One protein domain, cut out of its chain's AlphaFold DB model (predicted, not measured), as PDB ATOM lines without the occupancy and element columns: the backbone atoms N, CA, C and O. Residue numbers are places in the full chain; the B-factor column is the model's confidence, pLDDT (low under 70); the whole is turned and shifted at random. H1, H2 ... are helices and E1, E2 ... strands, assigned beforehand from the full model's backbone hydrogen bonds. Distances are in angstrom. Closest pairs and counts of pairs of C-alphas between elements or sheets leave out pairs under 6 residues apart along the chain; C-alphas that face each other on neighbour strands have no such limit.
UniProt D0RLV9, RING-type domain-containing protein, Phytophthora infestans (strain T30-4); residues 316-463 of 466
ATOM      1  N   ILE A 316     119.020 130.416 147.333       85.44
ATOM      2  CA  ILE A 316     119.171 131.793 146.860       85.44
ATOM      3  C   ILE A 316     118.084 132.196 145.853       85.44
ATOM      4  O   ILE A 316     117.685 133.357 145.834       85.44
ATOM      5  N   ASP A 317     117.559 131.255 145.064       86.62
ATOM      6  CA  ASP A 317     116.501 131.517 144.084       86.62
ATOM      7  C   ASP A 317     115.200 131.911 144.786       86.62
ATOM      8  O   ASP A 317     114.580 132.914 144.435       86.62
ATOM      9  N   TYR A 318     114.865 131.218 145.874       85.25
ATOM     10  CA  TYR A 318     113.750 131.571 146.754       85.25
ATOM     11  C   TYR A 318     113.889 132.979 147.349       85.25
ATOM     12  O   TYR A 318     112.925 133.748 147.391       85.25
ATOM     13  N   ALA A 319     115.097 133.359 147.779       86.81
ATOM     14  CA  ALA A 319     115.352 134.704 148.289       86.81
ATOM     15  C   ALA A 319     115.159 135.772 147.198       86.81
ATOM     16  O   ALA A 319     114.538 136.803 147.456       86.81
ATOM     17  N   VAL A 320     115.637 135.513 145.977       90.69
ATOM     18  CA  VAL A 320     115.507 136.421 144.829       90.69
ATOM     19  C   VAL A 320     114.053 136.601 144.407       90.69
ATOM     20  O   VAL A 320     113.612 137.741 144.236       90.69
ATOM     21  N   THR A 321     113.299 135.510 144.275       90.19
ATOM     22  CA  THR A 321     111.862 135.560 143.970       90.19
ATOM     23  C   THR A 321     111.128 136.378 145.027       90.19
ATOM     24  O   THR A 321     110.371 137.292 144.702       90.19
ATOM     25  N   TYR A 322     111.445 136.149 146.302       89.69
ATOM     26  CA  TYR A 322     110.829 136.884 147.399       89.69
ATOM     27  C   TYR A 322     111.202 138.375 147.432       89.69
ATOM     28  O   TYR A 322     110.368 139.223 147.754       89.69
ATOM     29  N   PHE A 323     112.444 138.728 147.087       91.94
ATOM     30  CA  PHE A 323     112.875 140.121 146.961       91.94
ATOM     31  C   PHE A 323     112.068 140.873 145.898       91.94
ATOM     32  O   PHE A 323     111.625 141.990 146.163       91.94
ATOM     33  N   LYS A 324     111.859 140.262 144.724       90.62
ATOM     34  CA  LYS A 324     111.054 140.845 143.638       90.62
ATOM     35  C   LYS A 324     109.595 141.006 144.062       90.62
ATOM     36  O   LYS A 324     109.088 142.125 144.025       90.62
ATOM     37  N   PHE A 325     108.998 139.943 144.603       89.88
ATOM     38  CA  PHE A 325     107.633 139.951 145.134       89.88
ATOM     39  C   PHE A 325     107.404 141.078 146.150       89.88
ATOM     40  O   PHE A 325     106.424 141.812 146.063       89.88
ATOM     41  N   LEU A 326     108.321 141.269 147.107       88.06
ATOM     42  CA  LEU A 326     108.181 142.343 148.092       88.06
ATOM     43  C   LEU A 326     108.287 143.738 147.479       88.06
ATOM     44  O   LEU A 326     107.580 144.640 147.923       88.06
ATOM     45  N   LEU A 327     109.168 143.937 146.497       87.44
ATOM     46  CA  LEU A 327     109.281 145.223 145.812       87.44
ATOM     47  C   LEU A 327     108.003 145.541 145.029       87.44
ATOM     48  O   LEU A 327     107.507 146.657 145.146       87.44
ATOM     49  N   GLU A 328     107.461 144.571 144.294       85.19
ATOM     50  CA  GLU A 328     106.211 144.706 143.536       85.19
ATOM     51  C   GLU A 328     105.029 144.972 144.460       85.19
ATOM     52  O   GLU A 328     104.325 145.969 144.304       85.19
ATOM     53  N   ARG A 329     104.866 144.159 145.506       80.69
ATOM     54  CA  ARG A 329     103.777 144.344 146.463       80.69
ATOM     55  C   ARG A 329     103.870 145.673 147.200       80.69
ATOM     56  O   ARG A 329     102.866 146.220 147.617       80.69
ATOM     57  N   GLU A 330     105.069 146.215 147.382       77.75
ATOM     58  CA  GLU A 330     105.223 147.530 147.993       77.75
ATOM     59  C   GLU A 330     104.887 148.713 147.082       77.75
ATOM     60  O   GLU A 330     104.758 149.831 147.592       77.75
ATOM     61  N   THR A 331     104.742 148.485 145.775       76.94
ATOM     62  CA  THR A 331     104.225 149.496 144.842       76.94
ATOM     63  C   THR A 331     102.702 149.587 144.856       76.94
ATOM     64  O   THR A 331     102.166 150.653 144.552       76.94
ATOM     65  N   THR A 332     102.002 148.529 145.272       67.00
ATOM     66  CA  THR A 332     100.547 148.549 145.440       67.00
ATOM     67  C   THR A 332     100.189 149.145 146.809       67.00
ATOM     68  O   THR A 332     100.770 148.819 147.843       67.00
ATOM     69  N   VAL A 333      99.280 150.125 146.824       55.19
ATOM     70  CA  VAL A 333      99.039 151.000 147.995       55.19
ATOM     71  C   VAL A 333      98.166 150.326 149.071       55.19
ATOM     72  O   VAL A 333      98.161 150.758 150.228       55.19
ATOM     73  N   GLU A 334      97.486 149.227 148.736       59.22
ATOM     74  CA  GLU A 334      96.534 148.539 149.611       59.22
ATOM     75  C   GLU A 334      97.016 147.132 149.999       59.22
ATOM     76  O   GLU A 334      96.962 146.189 149.216       59.22
ATOM     77  N   PHE A 335      97.462 146.967 151.249       62.03
ATOM     78  CA  PHE A 335      97.820 145.660 151.825       62.03
ATOM     79  C   PHE A 335      96.652 145.076 152.625       62.03
ATOM     80  O   PHE A 335      96.760 144.868 153.837       62.03
ATOM     81  N   ALA A 336      95.510 144.873 151.971       62.00
ATOM     82  CA  ALA A 336      94.347 144.279 152.631       62.00
ATOM     83  C   ALA A 336      94.534 142.770 152.890       62.00
ATOM     84  O   ALA A 336      93.931 142.218 153.815       62.00
ATOM     85  N   GLU A 337      95.402 142.114 152.115       76.94
ATOM     86  CA  GLU A 337      95.549 140.660 152.097       76.94
ATOM     87  C   GLU A 337      96.858 140.169 152.734       76.94
ATOM     88  O   GLU A 337      97.909 140.824 152.705       76.94
ATOM     89  N   SER A 338      96.779 138.985 153.343       85.19
ATOM     90  CA  SER A 338      97.939 138.227 153.805       85.19
ATOM     91  C   SER A 338      98.757 137.707 152.622       85.19
ATOM     92  O   SER A 338      98.214 137.463 151.553       85.19
ATOM     93  N   GLU A 339     100.061 137.529 152.822       89.94
ATOM     94  CA  GLU A 339     100.933 136.838 151.863       89.94
ATOM     95  C   GLU A 339     100.515 135.373 151.719       89.94
ATOM     96  O   GLU A 339     100.040 134.779 152.684       89.94
ATOM     97  N   ASP A 340     100.756 134.794 150.544       87.44
ATOM     98  CA  ASP A 340     100.555 133.359 150.290       87.44
ATOM     99  C   ASP A 340     101.818 132.530 150.537       87.44
ATOM    100  O   ASP A 340     101.769 131.309 150.623       87.44
ATOM    101  N   VAL A 341     102.959 133.198 150.707       88.69
ATOM    102  CA  VAL A 341     104.255 132.553 150.923       88.69
ATOM    103  C   VAL A 341     104.715 132.698 152.367       88.69
ATOM    104  O   VAL A 341     104.688 133.779 152.967       88.69
ATOM    105  N   CYS A 342     105.210 131.601 152.929       88.56
ATOM    106  CA  CYS A 342     105.771 131.565 154.263       88.56
ATOM    107  C   CYS A 342     106.956 132.528 154.395       88.56
ATOM    108  O   CYS A 342     107.949 132.463 153.666       88.56
ATOM    109  N   PHE A 343     106.926 133.384 155.416       92.38
ATOM    110  CA  PHE A 343     107.977 134.374 155.616       92.38
ATOM    111  C   PHE A 343     109.334 133.769 156.025       92.38
ATOM    112  O   PHE A 343     110.358 134.449 155.902       92.38
ATOM    113  N   CYS A 344     109.370 132.511 156.475       86.94
ATOM    114  CA  CYS A 344     110.604 131.786 156.789       86.94
ATOM    115  C   CYS A 344     111.255 131.180 155.537       86.94
ATOM    116  O   CYS A 344     112.378 131.558 155.209       86.94
ATOM    117  N   CYS A 345     110.563 130.251 154.864       86.50
ATOM    118  CA  CYS A 345     111.122 129.459 153.762       86.50
ATOM    119  C   CYS A 345     110.883 130.052 152.368       86.50
ATOM    120  O   CYS A 345     111.567 129.654 151.435       86.50
ATOM    121  N   LYS A 346     109.996 131.050 152.245       88.38
ATOM    122  CA  LYS A 346     109.597 131.706 150.983       88.38
ATOM    123  C   LYS A 346     108.820 130.804 150.031       88.38
ATOM    124  O   LYS A 346     108.760 131.094 148.842       88.38
ATOM    125  N   ASP A 347     108.231 129.757 150.583       86.00
ATOM    126  CA  ASP A 347     107.448 128.776 149.850       86.00
ATOM    127  C   ASP A 347     105.965 128.865 150.225       86.00
ATOM    128  O   ASP A 347     105.638 129.372 151.307       86.00
ATOM    129  N   GLY A 348     105.102 128.413 149.316       86.44
ATOM    130  CA  GLY A 348     103.651 128.323 149.496       86.44
ATOM    131  C   GLY A 348     103.230 127.135 150.366       86.44
ATOM    132  O   GLY A 348     104.066 126.496 151.008       86.44
ATOM    133  N   GLY A 349     101.927 126.847 150.396       87.06
ATOM    134  CA  GLY A 349     101.341 125.738 151.157       87.06
ATOM    135  C   GLY A 349     100.453 126.152 152.339       87.06
ATOM    136  O   GLY A 349      99.842 127.220 152.358       87.06
ATOM    137  N   ASN A 350     100.325 125.266 153.336       87.50
ATOM    138  CA  ASN A 350      99.417 125.454 154.477       87.50
ATOM    139  C   ASN A 350      99.992 126.434 155.508       87.50
ATOM    140  O   ASN A 350     100.692 126.054 156.453       87.50
ATOM    141  N   VAL A 351      99.660 127.709 155.336       90.50
ATOM    142  CA  VAL A 351     100.209 128.808 156.125       90.50
ATOM    143  C   VAL A 351      99.220 129.356 157.157       90.50
ATOM    144  O   VAL A 351      98.004 129.434 156.960       90.50
ATOM    145  N   ILE A 352      99.769 129.800 158.289       89.88
ATOM    146  CA  ILE A 352      99.044 130.485 159.360       89.88
ATOM    147  C   ILE A 352      99.313 131.992 159.346       89.88
ATOM    148  O   ILE A 352     100.452 132.448 159.230       89.88
ATOM    149  N   GLU A 353      98.257 132.780 159.533       91.00
ATOM    150  CA  GLU A 353      98.330 134.241 159.576       91.00
ATOM    151  C   GLU A 353      98.695 134.770 160.979       91.00
ATOM    152  O   GLU A 353      98.379 134.169 162.010       91.00
ATOM    153  N   CYS A 354      99.325 135.947 161.026       89.56
ATOM    154  CA  CYS A 354      99.548 136.691 162.267       89.56
ATOM    155  C   CYS A 354      98.242 137.327 162.793       89.56
ATOM    156  O   CYS A 354      97.457 137.896 162.023       89.56
ATOM    157  N   ASP A 355      98.029 137.301 164.116       86.31
ATOM    158  CA  ASP A 355      96.872 137.940 164.770       86.31
ATOM    159  C   ASP A 355      97.139 139.396 165.174       86.31
ATOM    160  O   ASP A 355      96.286 140.044 165.782       86.31
ATOM    161  N   TRP A 356      98.319 139.935 164.857       82.25
ATOM    162  CA  TRP A 356      98.641 141.330 165.136       82.25
ATOM    163  C   TRP A 356      97.763 142.265 164.294       82.25
ATOM    164  O   TRP A 356      97.921 142.359 163.075       82.25
ATOM    165  N   LYS A 357      96.849 142.970 164.967       72.62
ATOM    166  CA  LYS A 357      95.917 143.954 164.384       72.62
ATOM    167  C   LYS A 357      96.336 145.410 164.637       72.62
ATOM    168  O   LYS A 357      95.530 146.316 164.464       72.62
ATOM    169  N   GLY A 358      97.577 145.628 165.079       65.81
ATOM    170  CA  GLY A 358      98.048 146.943 165.508       65.81
ATOM    171  C   GLY A 358      97.517 147.381 166.876       65.81
ATOM    172  O   GLY A 358      96.597 146.777 167.425       65.81
ATOM    173  N   LEU A 359      98.099 148.445 167.441       59.31
ATOM    174  CA  LEU A 359      97.507 149.138 168.589       59.31
ATOM    175  C   LEU A 359      96.201 149.835 168.159       59.31
ATOM    176  O   LEU A 359      96.209 150.684 167.271       59.31
ATOM    177  N   ASN A 360      95.095 149.492 168.822       55.00
ATOM    178  CA  ASN A 360      93.818 150.222 168.803       55.00
ATOM    179  C   ASN A 360      93.134 150.385 167.429       55.00
ATOM    180  O   ASN A 360      92.391 151.338 167.227       55.00
ATOM    181  N   GLY A 361      93.368 149.478 166.475       57.06
ATOM    182  CA  GLY A 361      92.667 149.481 165.178       57.06
ATOM    183  C   GLY A 361      93.081 150.593 164.202       57.06
ATOM    184  O   GLY A 361      92.531 150.665 163.110       57.06
ATOM    185  N   ALA A 362      94.071 151.419 164.556       57.03
ATOM    186  CA  ALA A 362      94.594 152.490 163.702       57.03
ATOM    187  C   ALA A 362      95.626 152.006 162.662       57.03
ATOM    188  O   ALA A 362      96.037 152.766 161.785       57.03
ATOM    189  N   PHE A 363      96.080 150.755 162.763       71.62
ATOM    190  CA  PHE A 363      97.185 150.223 161.966       71.62
ATOM    191  C   PHE A 363      96.774 148.990 161.167       71.62
ATOM    192  O   PHE A 363      95.844 148.272 161.535       71.62
ATOM    193  N   ALA A 364      97.486 148.744 160.068       78.88
ATOM    194  CA  ALA A 364      97.193 147.612 159.201       78.88
ATOM    195  C   ALA A 364      97.489 146.286 159.918       78.88
ATOM    196  O   ALA A 364      98.385 146.189 160.764       78.88
ATOM    197  N   ARG A 365      96.741 145.239 159.562       85.25
ATOM    198  CA  ARG A 365      97.031 143.880 160.022       85.25
ATOM    199  C   ARG A 365      98.398 143.440 159.494       85.25
ATOM    200  O   ARG A 365      98.767 143.774 158.373       85.25
ATOM    201  N   CYS A 366      99.135 142.657 160.279       89.25
ATOM    202  CA  CYS A 366     100.370 142.042 159.798       89.25
ATOM    203  C   CYS A 366     100.075 141.057 158.651       89.25
ATOM    204  O   CYS A 366      99.385 140.064 158.891       89.25
ATOM    205  N   PRO A 367     100.614 141.278 157.434       90.06
ATOM    206  CA  PRO A 367     100.319 140.434 156.278       90.06
ATOM    207  C   PRO A 367     101.169 139.156 156.243       90.06
ATOM    208  O   PRO A 367     101.027 138.353 155.330       90.06
ATOM    209  N   LYS A 368     102.099 138.966 157.188       91.00
ATOM    210  CA  LYS A 368     103.037 137.837 157.166       91.00
ATOM    211  C   LYS A 368     102.370 136.538 157.602       91.00
ATOM    212  O   LYS A 368     101.696 136.504 158.636       91.00
ATOM    213  N   VAL A 369     102.682 135.473 156.870       93.00
ATOM    214  CA  VAL A 369     102.218 134.109 157.129       93.00
ATOM    215  C   VAL A 369     103.390 133.146 157.322       93.00
ATOM    216  O   VAL A 369     104.526 133.451 156.946       93.00
ATOM    217  N   TYR A 370     103.144 132.015 157.981       90.81
ATOM    218  CA  TYR A 370     104.185 131.074 158.399       90.81
ATOM    219  C   TYR A 370     103.693 129.628 158.315       90.81
ATOM    220  O   TYR A 370     102.526 129.379 158.577       90.81
ATOM    221  N   HIS A 371     104.580 128.672 158.042       87.12
ATOM    222  CA  HIS A 371     104.311 127.265 158.330       87.12
ATOM    223  C   HIS A 371     104.556 127.009 159.819       87.12
ATOM    224  O   HIS A 371     105.526 127.532 160.377       87.12
ATOM    225  N   GLU A 372     103.722 126.192 160.459       86.38
ATOM    226  CA  GLU A 372     103.967 125.752 161.843       86.38
ATOM    227  C   GLU A 372     105.285 124.959 161.935       86.38
ATOM    228  O   GLU A 372     106.074 125.178 162.857       86.38
ATOM    229  N   ASP A 373     105.611 124.184 160.894       84.69
ATOM    230  CA  ASP A 373     106.891 123.479 160.752       84.69
ATOM    231  C   ASP A 373     108.084 124.441 160.682       84.69
ATOM    232  O   ASP A 373     109.085 124.259 161.372       84.69
ATOM    233  N   CYS A 374     107.962 125.533 159.918       79.94
ATOM    234  CA  CYS A 374     109.009 126.558 159.822       79.94
ATOM    235  C   CYS A 374     109.178 127.374 161.110       79.94
ATOM    236  O   CYS A 374     110.222 127.996 161.315       79.94
ATOM    237  N   LEU A 375     108.147 127.432 161.954       81.50
ATOM    238  CA  LEU A 375     108.238 128.016 163.290       81.50
ATOM    239  C   LEU A 375     108.844 127.032 164.299       81.50
ATOM    240  O   LEU A 375     109.358 127.470 165.330       81.50
ATOM    241  N   GLY A 376     108.784 125.728 164.013       79.50
ATOM    242  CA  GLY A 376     109.175 124.657 164.925       79.50
ATOM    243  C   GLY A 376     108.194 124.464 166.085       79.50
ATOM    244  O   GLY A 376     108.561 123.875 167.104       79.50
ATOM    245  N   TYR A 377     106.976 125.008 165.978       79.50
ATOM    246  CA  TYR A 377     105.908 124.822 166.958       79.50
ATOM    247  C   TYR A 377     104.524 125.039 166.344       79.50
ATOM    248  O   TYR A 377     104.304 125.965 165.562       79.50
ATOM    249  N   GLU A 378     103.565 124.231 166.793       79.38
ATOM    250  CA  GLU A 378     102.146 124.456 166.524       79.38
ATOM    251  C   GLU A 378     101.688 125.733 167.215       79.38
ATOM    252  O   GLU A 378     101.931 125.946 168.413       79.38
ATOM    253  N   VAL A 379     101.003 126.596 166.472       81.06
ATOM    254  CA  VAL A 379     100.524 127.840 167.045       81.06
ATOM    255  C   VAL A 379      99.142 127.609 167.654       81.06
ATOM    256  O   VAL A 379      98.216 127.249 166.927       81.06
ATOM    257  N   PRO A 380      98.962 127.848 168.969       72.50
ATOM    258  CA  PRO A 380      97.713 127.536 169.651       72.50
ATOM    259  C   PRO A 380      96.510 128.234 169.016       72.50
ATOM    260  O   PRO A 380      96.442 129.464 168.974       72.50
ATOM    261  N   GLU A 381      95.530 127.449 168.578       74.69
ATOM    262  CA  GLU A 381      94.251 127.984 168.125       74.69
ATOM    263  C   GLU A 381      93.482 128.611 169.303       74.69
ATOM    264  O   GLU A 381      93.521 128.122 170.434       74.69
ATOM    265  N   GLY A 382      92.807 129.736 169.055       69.38
ATOM    266  CA  GLY A 382      92.001 130.431 170.066       69.38
ATOM    267  C   GLY A 382      92.775 131.352 171.019       69.38
ATOM    268  O   GLY A 382      92.170 131.915 171.924       69.38
ATOM    269  N   LYS A 383      94.085 131.549 170.827       74.25
ATOM    270  CA  LYS A 383      94.869 132.590 171.518       74.25
ATOM    271  C   LYS A 383      95.454 133.566 170.508       74.25
ATOM    272  O   LYS A 383      95.791 133.168 169.402       74.25
ATOM    273  N   THR A 384      95.628 134.825 170.909       78.88
ATOM    274  CA  THR A 384      96.291 135.830 170.069       78.88
ATOM    275  C   THR A 384      97.755 135.463 169.877       78.88
ATOM    276  O   THR A 384      98.536 135.476 170.837       78.88
ATOM    277  N   TRP A 385      98.142 135.173 168.642       86.38
ATOM    278  CA  TRP A 385      99.522 134.910 168.285       86.38
ATOM    279  C   TRP A 385     100.130 136.064 167.489       86.38
ATOM    280  O   TRP A 385      99.608 136.520 166.473       86.38
ATOM    281  N   VAL A 386     101.285 136.520 167.963       87.19
ATOM    282  CA  VAL A 386     102.071 137.575 167.328       87.19
ATOM    283  C   VAL A 386     103.329 136.943 166.757       87.19
ATOM    284  O   VAL A 386     104.099 136.321 167.493       87.19
ATOM    285  N   CYS A 387     103.524 137.100 165.450       90.12
ATOM    286  CA  CYS A 387     104.586 136.413 164.733       90.12
ATOM    287  C   CYS A 387     105.997 136.935 165.090       90.12
ATOM    288  O   CYS A 387     106.135 138.065 165.581       90.12
ATOM    289  N   PRO A 388     107.060 136.149 164.816       90.06
ATOM    290  CA  PRO A 388     108.438 136.494 165.183       90.06
ATOM    291  C   PRO A 388     108.925 137.853 164.673       90.06
ATOM    292  O   PRO A 388     109.714 138.499 165.348       90.06
ATOM    293  N   ARG A 389     108.402 138.353 163.547       91.19
ATOM    294  CA  ARG A 389     108.760 139.678 163.006       91.19
ATOM    295  C   ARG A 389     108.478 140.852 163.962       91.19
ATOM    296  O   ARG A 389     109.072 141.917 163.818       91.19
ATOM    297  N   HIS A 390     107.579 140.691 164.933       87.94
ATOM    298  CA  HIS A 390     107.290 141.728 165.932       87.94
ATOM    299  C   HIS A 390     108.126 141.592 167.208       87.94
ATOM    300  O   HIS A 390     107.976 142.406 168.120       87.94
ATOM    301  N   ARG A 391     108.967 140.559 167.317       85.75
ATOM    302  CA  ARG A 391     109.744 140.274 168.520       85.75
ATOM    303  C   ARG A 391     111.230 140.247 168.215       85.75
ATOM    304  O   ARG A 391     111.656 139.822 167.149       85.75
ATOM    305  N   CYS A 392     112.021 140.723 169.165       87.31
ATOM    306  CA  CYS A 392     113.463 140.637 169.092       87.31
ATOM    307  C   CYS A 392     113.881 139.166 169.063       87.31
ATOM    308  O   CYS A 392     113.434 138.380 169.899       87.31
ATOM    309  N   GLN A 393     114.742 138.813 168.114       86.00
ATOM    310  CA  GLN A 393     115.245 137.455 167.948       86.00
ATOM    311  C   GLN A 393     116.025 136.974 169.182       86.00
ATOM    312  O   GLN A 393     115.956 135.793 169.512       86.00
ATOM    313  N   ASP A 394     116.693 137.886 169.890       81.19
ATOM    314  CA  ASP A 394     117.605 137.534 170.982       81.19
ATOM    315  C   ASP A 394     116.903 137.460 172.347       81.19
ATOM    316  O   ASP A 394     117.139 136.536 173.122       81.19
ATOM    317  N   CYS A 395     115.991 138.394 172.645       81.19
ATOM    318  CA  CYS A 395     115.331 138.469 173.958       81.19
ATOM    319  C   CYS A 395     113.801 138.356 173.933       81.19
ATOM    320  O   CYS A 395     113.173 138.274 174.988       81.19
ATOM    321  N   GLY A 396     113.172 138.349 172.756       81.56
ATOM    322  CA  GLY A 396     111.734 138.117 172.608       81.56
ATOM    323  C   GLY A 396     110.813 139.280 172.999       81.56
ATOM    324  O   GLY A 396     109.597 139.138 172.858       81.56
ATOM    325  N   ILE A 397     111.341 140.425 173.453       83.12
ATOM    326  CA  ILE A 397     110.538 141.649 173.650       83.12
ATOM    327  C   ILE A 397     110.139 142.267 172.304       83.12
ATOM    328  O   ILE A 397     110.585 141.812 171.254       83.12
ATOM    329  N   ILE A 398     109.307 143.309 172.315       86.19
ATOM    330  CA  ILE A 398     108.845 143.976 171.090       86.19
ATOM    331  C   ILE A 398     110.039 144.527 170.296       86.19
ATOM    332  O   ILE A 398     110.920 145.193 170.839       86.19
ATOM    333  N   ALA A 399     110.073 144.225 168.999       91.12
ATOM    334  CA  ALA A 399     111.100 144.728 168.102       91.12
ATOM    335  C   ALA A 399     110.831 146.189 167.711       91.12
ATOM    336  O   ALA A 399     109.705 146.555 167.386       91.12
ATOM    337  N   HIS A 400     111.895 146.992 167.668       92.62
ATOM    338  CA  HIS A 400     111.895 148.352 167.111       92.62
ATOM    339  C   HIS A 400     112.540 148.409 165.723       92.62
ATOM    340  O   HIS A 400     112.406 149.392 164.990       92.62
ATOM    341  N   HIS A 401     113.247 147.350 165.340       95.06
ATOM    342  CA  HIS A 401     113.920 147.231 164.060       95.06
ATOM    343  C   HIS A 401     113.595 145.869 163.466       95.06
ATOM    344  O   HIS A 401     113.922 144.849 164.059       95.06
ATOM    345  N   SER A 402     112.954 145.833 162.304       94.62
ATOM    346  CA  SER A 402     112.569 144.574 161.658       94.62
ATOM    347  C   SER A 402     113.271 144.459 160.317       94.62
ATOM    348  O   SER A 402     113.313 145.426 159.552       94.62
ATOM    349  N   CYS A 403     113.832 143.288 160.015       94.50
ATOM    350  CA  CYS A 403     114.375 143.048 158.689       94.50
ATOM    351  C   CYS A 403     113.241 143.129 157.660       94.50
ATOM    352  O   CYS A 403     112.170 142.551 157.850       94.50
ATOM    353  N   ARG A 404     113.468 143.847 156.556       92.38
ATOM    354  CA  ARG A 404     112.462 143.978 155.490       92.38
ATOM    355  C   ARG A 404     112.176 142.643 154.796       92.38
ATOM    356  O   ARG A 404     111.051 142.404 154.372       92.38
ATOM    357  N   PHE A 405     113.172 141.758 154.729       92.25
ATOM    358  CA  PHE A 405     113.132 140.577 153.865       92.25
ATOM    359  C   PHE A 405     113.047 139.235 154.603       92.25
ATOM    360  O   PHE A 405     112.781 138.209 153.975       92.25
ATOM    361  N   CYS A 406     113.242 139.199 155.921       91.69
ATOM    362  CA  CYS A 406     113.175 137.959 156.697       91.69
ATOM    363  C   CYS A 406     112.636 138.178 158.114       91.69
ATOM    364  O   CYS A 406     112.388 139.305 158.538       91.69
ATOM    365  N   VAL A 407     112.459 137.077 158.844       92.44
ATOM    366  CA  VAL A 407     111.874 137.044 160.195       92.44
ATOM    367  C   VAL A 407     112.679 137.805 161.247       92.44
ATOM    368  O   VAL A 407     112.123 138.210 162.267       92.44
ATOM    369  N   THR A 408     113.971 138.014 161.001       93.06
ATOM    370  CA  THR A 408     114.898 138.628 161.948       93.06
ATOM    371  C   THR A 408     114.464 140.038 162.315       93.06
ATOM    372  O   THR A 408     114.271 140.891 161.451       93.06
ATOM    373  N   SER A 409     114.329 140.288 163.611       94.12
ATOM    374  CA  SER A 409     113.968 141.588 164.167       94.12
ATOM    375  C   SER A 409     114.690 141.800 165.498       94.12
ATOM    376  O   SER A 409     115.065 140.839 166.166       94.12
ATOM    377  N   TYR A 410     114.892 143.053 165.886       93.94
ATOM    378  CA  TYR A 410     115.726 143.465 167.010       93.94
ATOM    379  C   TYR A 410     115.010 144.525 167.854       93.94
ATOM    380  O   TYR A 410     114.261 145.361 167.332       93.94
ATOM    381  N   CYS A 411     115.247 144.508 169.166       92.94
ATOM    382  CA  CYS A 411     114.976 145.666 170.016       92.94
ATOM    383  C   CYS A 411     116.073 146.731 169.816       92.94
ATOM    384  O   CYS A 411     116.952 146.573 168.969       92.94
ATOM    385  N   GLN A 412     116.010 147.830 170.569       91.75
ATOM    386  CA  GLN A 412     117.033 148.879 170.499       91.75
ATOM    387  C   GLN A 412     118.403 148.367 170.976       91.75
ATOM    388  O   GLN A 412     119.409 148.671 170.342       91.75
ATOM    389  N   ASP A 413     118.420 147.526 172.013       92.25
ATOM    390  CA  ASP A 413     119.653 147.035 172.648       92.25
ATOM    391  C   ASP A 413     120.381 145.970 171.819       92.25
ATOM    392  O   ASP A 413     121.606 145.897 171.825       92.25
ATOM    393  N   HIS A 414     119.633 145.149 171.080       92.94
ATOM    394  CA  HIS A 414     120.183 144.039 170.295       92.94
ATOM    395  C   HIS A 414     120.346 144.364 168.809       92.94
ATOM    396  O   HIS A 414     120.547 143.468 167.993       92.94
ATOM    397  N   LEU A 415     120.239 145.635 168.422       93.12
ATOM    398  CA  LEU A 415     120.483 146.021 167.041       93.12
ATOM    399  C   LEU A 415     121.984 145.905 166.714       93.12
ATOM    400  O   LEU A 415     122.787 146.608 167.330       93.12
ATOM    401  N   PRO A 416     122.390 145.110 165.705       90.56
ATOM    402  CA  PRO A 416     123.789 145.056 165.299       90.56
ATOM    403  C   PRO A 416     124.271 146.419 164.788       90.56
ATOM    404  O   PRO A 416     123.563 147.097 164.041       90.56
ATOM    405  N   LYS A 417     125.502 146.807 165.144       86.25
ATOM    406  CA  LYS A 417     126.079 148.116 164.781       86.25
ATOM    407  C   LYS A 417     126.177 148.333 163.266       86.25
ATOM    408  O   LYS A 417     125.974 149.444 162.792       86.25
ATOM    409  N   GLU A 418     126.433 147.268 162.513       84.12
ATOM    410  CA  GLU A 418     126.660 147.305 161.061       84.12
ATOM    411  C   GLU A 418     125.371 147.151 160.233       84.12
ATOM    412  O   GLU A 418     125.408 147.005 159.011       84.12
ATOM    413  N   VAL A 419     124.195 147.175 160.871       88.88
ATOM    414  CA  VAL A 419     122.937 146.930 160.165       88.88
ATOM    415  C   VAL A 419     122.504 148.141 159.332       88.88
ATOM    416  O   VAL A 419     122.396 149.276 159.811       88.88
ATOM    417  N   LYS A 420     122.180 147.909 158.057       90.06
ATOM    418  CA  LYS A 420     121.724 148.981 157.168       90.06
ATOM    419  C   LYS A 420     120.274 149.354 157.468       90.06
ATOM    420  O   LYS A 420     119.367 148.541 157.299       90.06
ATOM    421  N   ARG A 421     120.037 150.609 157.863       92.88
ATOM    422  CA  ARG A 421     118.688 151.165 158.070       92.88
ATOM    423  C   ARG A 421     118.054 151.577 156.740       92.88
ATOM    424  O   ARG A 421     118.630 152.380 156.000       92.88
ATOM    425  N   LEU A 422     116.858 151.055 156.478       91.38
ATOM    426  CA  LEU A 422     116.074 151.257 155.256       91.38
ATOM    427  C   LEU A 422     114.912 152.252 155.433       91.38
ATOM    428  O   LEU A 422     114.191 152.497 154.476       91.38
ATOM    429  N   GLY A 423     114.730 152.853 156.612       89.12
ATOM    430  CA  GLY A 423     113.689 153.863 156.865       89.12
ATOM    431  C   GLY A 423     112.483 153.317 157.635       89.12
ATOM    432  O   GLY A 423     112.531 152.205 158.161       89.12
ATOM    433  N   ARG A 424     111.415 154.114 157.760       88.44
ATOM    434  CA  ARG A 424     110.211 153.714 158.512       88.44
ATOM    435  C   ARG A 424     109.562 152.486 157.876       88.44
ATOM    436  O   ARG A 424     109.516 152.363 156.650       88.44
ATOM    437  N   ALA A 425     109.088 151.570 158.716       87.38
ATOM    438  CA  ALA A 425     108.392 150.397 158.224       87.38
ATOM    439  C   ALA A 425     106.965 150.730 157.760       87.38
ATOM    440  O   ALA A 425     106.452 151.831 157.966       87.38
ATOM    441  N   THR A 426     106.344 149.780 157.067       83.56
ATOM    442  CA  THR A 426     104.974 149.895 156.553       83.56
ATOM    443  C   THR A 426     103.943 149.937 157.689       83.56
ATOM    444  O   THR A 426     104.251 149.660 158.851       83.56
ATOM    445  N   LYS A 427     102.696 150.304 157.353       79.81
ATOM    446  CA  LYS A 427     101.599 150.539 158.314       79.81
ATOM    447  C   LYS A 427     101.252 149.328 159.194       79.81
ATOM    448  O   LYS A 427     100.528 149.496 160.167       79.81
ATOM    449  N   ASP A 428     101.742 148.135 158.873       80.75
ATOM    450  CA  ASP A 428     101.580 146.907 159.658       80.75
ATOM    451  C   ASP A 428     102.523 146.817 160.877       80.75
ATOM    452  O   ASP A 428     102.230 146.109 161.843       80.75
ATOM    453  N   ILE A 429     103.643 147.549 160.858       85.00
ATOM    454  CA  ILE A 429     104.588 147.684 161.980       85.00
ATOM    455  C   ILE A 429     105.064 149.140 162.124       85.00
ATOM    456  O   ILE A 429     106.256 149.431 162.024       85.00
ATOM    457  N   PRO A 430     104.147 150.079 162.396       78.75
ATOM    458  CA  PRO A 430     104.417 151.522 162.372       78.75
ATOM    459  C   PRO A 430     105.447 151.973 163.420       78.75
ATOM    460  O   PRO A 430     106.100 153.001 163.257       78.75
ATOM    461  N   THR A 431     105.602 151.207 164.502       81.81
ATOM    462  CA  THR A 431     106.556 151.465 165.590       81.81
ATOM    463  C   THR A 431     107.969 150.978 165.275       81.81
ATOM    464  O   THR A 431     108.880 151.192 166.077       81.81
ATOM    465  N   SER A 432     108.158 150.315 164.131       89.12
ATOM    466  CA  SER A 432     109.423 149.712 163.735       89.12
ATOM    467  C   SER A 432     110.066 150.440 162.558       89.12
ATOM    468  O   SER A 432     109.417 151.019 161.688       89.12
ATOM    469  N   THR A 433     111.392 150.390 162.511       93.38
ATOM    470  CA  THR A 433     112.193 150.825 161.359       93.38
ATOM    471  C   THR A 433     112.605 149.597 160.559       93.38
ATOM    472  O   THR A 433     113.058 148.611 161.146       93.38
ATOM    473  N   TYR A 434     112.497 149.648 159.233       94.25
ATOM    474  CA  TYR A 434     113.064 148.605 158.396       94.25
ATOM    475  C   TYR A 434     114.585 148.650 158.415       94.25
ATOM    476  O   TYR A 434     115.214 149.704 158.287       94.25
ATOM    477  N   VAL A 435     115.175 147.468 158.530       95.38
ATOM    478  CA  VAL A 435     116.611 147.241 158.393       95.38
ATOM    479  C   VAL A 435     116.866 146.108 157.400       95.38
ATOM    480  O   VAL A 435     115.952 145.361 157.046       95.38
ATOM    481  N   MET A 436     118.103 145.970 156.940       94.44
ATOM    482  CA  MET A 436     118.566 144.780 156.231       94.44
ATOM    483  C   MET A 436     119.537 144.037 157.144       94.44
ATOM    484  O   MET A 436     120.596 144.568 157.471       94.44
ATOM    485  N   CYS A 437     119.162 142.842 157.605       93.00
ATOM    486  CA  CYS A 437     120.034 142.059 158.480       93.00
ATOM    487  C   CYS A 437     121.275 141.548 157.716       93.00
ATOM    488  O   CYS A 437     121.248 141.492 156.478       93.00
ATOM    489  N   PRO A 438     122.344 141.129 158.420       91.31
ATOM    490  CA  PRO A 438     123.565 140.636 157.778       91.31
ATOM    491  C   PRO A 438     123.306 139.485 156.798       91.31
ATOM    492  O   PRO A 438     123.794 139.506 155.673       91.31
ATOM    493  N   ARG A 439     122.431 138.538 157.167       91.00
ATOM    494  CA  ARG A 439     122.061 137.407 156.302       91.00
ATOM    495  C   ARG A 439     121.427 137.857 154.985       91.00
ATOM    496  O   ARG A 439     121.822 137.380 153.930       91.00
ATOM    497  N   CYS A 440     120.460 138.773 155.027       92.44
ATOM    498  CA  CYS A 440     119.815 139.262 153.804       92.44
ATOM    499  C   CYS A 440     120.737 140.166 152.981       92.44
ATOM    500  O   CYS A 440     120.604 140.206 151.763       92.44
ATOM    501  N   THR A 441     121.673 140.860 153.633       93.75
ATOM    502  CA  THR A 441     122.718 141.626 152.942       93.75
ATOM    503  C   THR A 441     123.605 140.684 152.132       93.75
ATOM    504  O   THR A 441     123.784 140.909 150.938       93.75
ATOM    505  N   GLN A 442     124.065 139.587 152.743       92.12
ATOM    506  CA  GLN A 442     124.856 138.568 152.057       92.12
ATOM    507  C   GLN A 442     124.071 137.926 150.907       92.12
ATOM    508  O   GLN A 442     124.550 137.900 149.782       92.12
ATOM    509  N   GLN A 443     122.820 137.515 151.142       92.75
ATOM    510  CA  GLN A 443     121.976 136.925 150.092       92.75
ATOM    511  C   GLN A 443     121.764 137.861 148.893       92.75
ATOM    512  O   GLN A 443     121.730 137.403 147.756       92.75
ATOM    513  N   ALA A 444     121.617 139.169 149.126       93.19
ATOM    514  CA  ALA A 444     121.489 140.142 148.043       93.19
ATOM    515  C   ALA A 444     122.803 140.319 147.261       93.19
ATOM    516  O   ALA A 444     122.766 140.462 146.038       93.19
ATOM    517  N   GLN A 445     123.951 140.282 147.944       93.81
ATOM    518  CA  GLN A 445     125.272 140.336 147.311       93.81
ATOM    519  C   GLN A 445     125.554 139.080 146.484       93.81
ATOM    520  O   GLN A 445     125.961 139.195 145.329       93.81
ATOM    521  N   ASP A 446     125.282 137.902 147.040       93.38
ATOM    522  CA  ASP A 446     125.436 136.622 146.349       93.38
ATOM    523  C   ASP A 446     124.529 136.579 145.113       93.38
ATOM    524  O   ASP A 446     124.976 136.233 144.025       93.38
ATOM    525  N   ALA A 447     123.283 137.049 145.227       93.31
ATOM    526  CA  ALA A 447     122.353 137.078 144.103       93.31
ATOM    527  C   ALA A 447     122.810 138.025 142.982       93.31
ATOM    528  O   ALA A 447     122.563 137.754 141.806       93.31
ATOM    529  N   LEU A 448     123.460 139.140 143.330       94.06
ATOM    530  CA  LEU A 448     124.059 140.054 142.356       94.06
ATOM    531  C   LEU A 448     125.288 139.418 141.689       94.06
ATOM    532  O   LEU A 448     125.437 139.500 140.471       94.06
ATOM    533  N   LYS A 449     126.148 138.763 142.478       93.75
ATOM    534  CA  LYS A 449     127.351 138.068 142.000       93.75
ATOM    535  C   LYS A 449     127.001 136.927 141.043       93.75
ATOM    536  O   LYS A 449     127.604 136.819 139.978       93.75
ATOM    537  N   ASP A 450     125.972 136.159 141.381       93.44
ATOM    538  CA  ASP A 450     125.451 135.050 140.580       93.44
ATOM    539  C   ASP A 450     124.586 135.526 139.399       93.44
ATOM    540  O   ASP A 450     124.030 134.710 138.665       93.44
ATOM    541  N   LYS A 451     124.452 136.848 139.199       92.19
ATOM    542  CA  LYS A 451     123.633 137.483 138.151       92.19
ATOM    543  C   LYS A 451     122.149 137.088 138.193       92.19
ATOM    544  O   LYS A 451     121.438 137.243 137.203       92.19
ATOM    545  N   LYS A 452     121.656 136.629 139.348       90.94
ATOM    546  CA  LYS A 452     120.237 136.309 139.586       90.94
ATOM    547  C   LYS A 452     119.383 137.572 139.752       90.94
ATOM    548  O   LYS A 452     118.178 137.553 139.491       90.94
ATOM    549  N   ILE A 453     120.006 138.686 140.146       92.31
ATOM    550  CA  ILE A 453     119.413 140.031 140.136       92.31
ATOM    551  C   ILE A 453     120.334 141.040 139.442       92.31
ATOM    552  O   ILE A 453     121.555 140.945 139.528       92.31
ATOM    553  N   GLY A 454     119.739 142.033 138.775       91.38
ATOM    554  CA  GLY A 454     120.469 143.162 138.194       91.38
ATOM    555  C   GLY A 454     120.831 144.241 139.223       91.38
ATOM    556  O   GLY A 454     120.276 144.291 140.325       91.38
ATOM    557  N   SER A 455     121.723 145.157 138.833       90.62
ATOM    558  CA  SER A 455     122.164 146.292 139.662       90.62
ATOM    559  C   SER A 455     121.019 147.226 140.079       90.62
ATOM    560  O   SER A 455     121.036 147.756 141.193       90.62
ATOM    561  N   ASP A 456     119.997 147.385 139.232       90.56
ATOM    562  CA  ASP A 456     118.784 148.159 139.531       90.56
ATOM    563  C   ASP A 456     117.995 147.559 140.707       90.56
ATOM    564  O   ASP A 456     117.720 148.244 141.694       90.56
ATOM    565  N   ILE A 457     117.709 146.251 140.661       89.44
ATOM    566  CA  ILE A 457     116.989 145.548 141.734       89.44
ATOM    567  C   ILE A 457     117.794 145.609 143.032       89.44
ATOM    568  O   ILE A 457     117.254 145.978 144.073       89.44
ATOM    569  N   HIS A 458     119.096 145.321 142.976       91.56
ATOM    570  CA  HIS A 458     119.969 145.404 144.147       91.56
ATOM    571  C   HIS A 458     119.953 146.811 144.779       91.56
ATOM    572  O   HIS A 458     119.819 146.958 145.997       91.56
ATOM    573  N   SER A 459     119.987 147.862 143.957       90.75
ATOM    574  CA  SER A 459     119.890 149.251 144.424       90.75
ATOM    575  C   SER A 459     118.527 149.555 145.058       90.75
ATOM    576  O   SER A 459     118.464 150.208 146.102       90.75
ATOM    577  N   LYS A 460     117.431 149.033 144.490       90.44
ATOM    578  CA  LYS A 460     116.069 149.159 145.040       90.44
ATOM    579  C   LYS A 460     115.910 148.462 146.395       90.44
ATOM    580  O   LYS A 460     115.267 149.024 147.284       90.44
ATOM    581  N   LEU A 461     116.526 147.294 146.597       90.00
ATOM    582  CA  LEU A 461     116.505 146.585 147.886       90.00
ATOM    583  C   LEU A 461     117.164 147.400 149.005       90.00
ATOM    584  O   LEU A 461     116.709 147.383 150.150       90.00
ATOM    585  N   LEU A 462     118.209 148.145 148.652       86.94
ATOM    586  CA  LEU A 462     118.998 148.966 149.565       86.94
ATOM    587  C   LEU A 462     118.462 150.393 149.749       86.94
ATOM    588  O   LEU A 462     118.994 151.139 150.580       86.94
ATOM    589  N   ARG A 463     117.445 150.788 148.978       85.69
ATOM    590  CA  ARG A 463     116.891 152.142 148.991       85.69
ATOM    591  C   ARG A 463     116.180 152.417 150.315       85.69
ATOM    592  O   ARG A 463     115.362 151.619 150.773       85.69
TER     593      ARG A 463
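What this domain is: This is residues 316 to 463 of the 466 residues of the protein "RING-type domain-containing protein" of Phytophthora infestans (strain T30-4) (UniProt D0RLV9). Little regular structure is present: helices H1, H3 and H4 cluster at one end, long loops holding E1 and H2 fill the other, and the small mixed sheet E2 E4 E3 lies between. The printed part has 148 residues, 52 in named elements, ordered H1 E1 H2 E2 E3 E4 H3 H4, class mixed. It is compact, radius of gyration of the C-alphas 15.0 A, spanning 45 by 35 by 32 A.

Where its parts are: H1, residues 316 to 329, begins at C-alpha (119.171, 131.793, 146.860) and is 19.9 A long. E1 is 351 to 353, H2 372 to 375, E2 401 to 403, E3 420 to 424, E4 433 to 436. H3, 438 to 449, is 16.4 A long; H4, 455 to 461, ends at C-alpha (116.505, 146.585, 147.886).

How they stand to each other: H1, with residues 316 to 320 alone, touches H3, about perpendicular at 80 degrees; the closest C-alphas, of Ile 316 and Gln 443, are 6.7 A apart. E2 and E4 are parallel, N 402 and O 433 being 3.0 A apart; hairpin E3 and E4 is antiparallel, with N 422 and O 434 at 2.8 A. H3 only grazes the sheet, with residues 438 to 444. In H1, H3 and H4 every O i to N i+4 pair is within hydrogen-bond range; H2 is too short for one.

The domain as a whole: The printed part has no cut. Links H1 to E1, E1 to H2, H2 to E2 and E2 to E3 are long. Residues 332 to 336, 358 to 362 and 382 have pLDDT under 70.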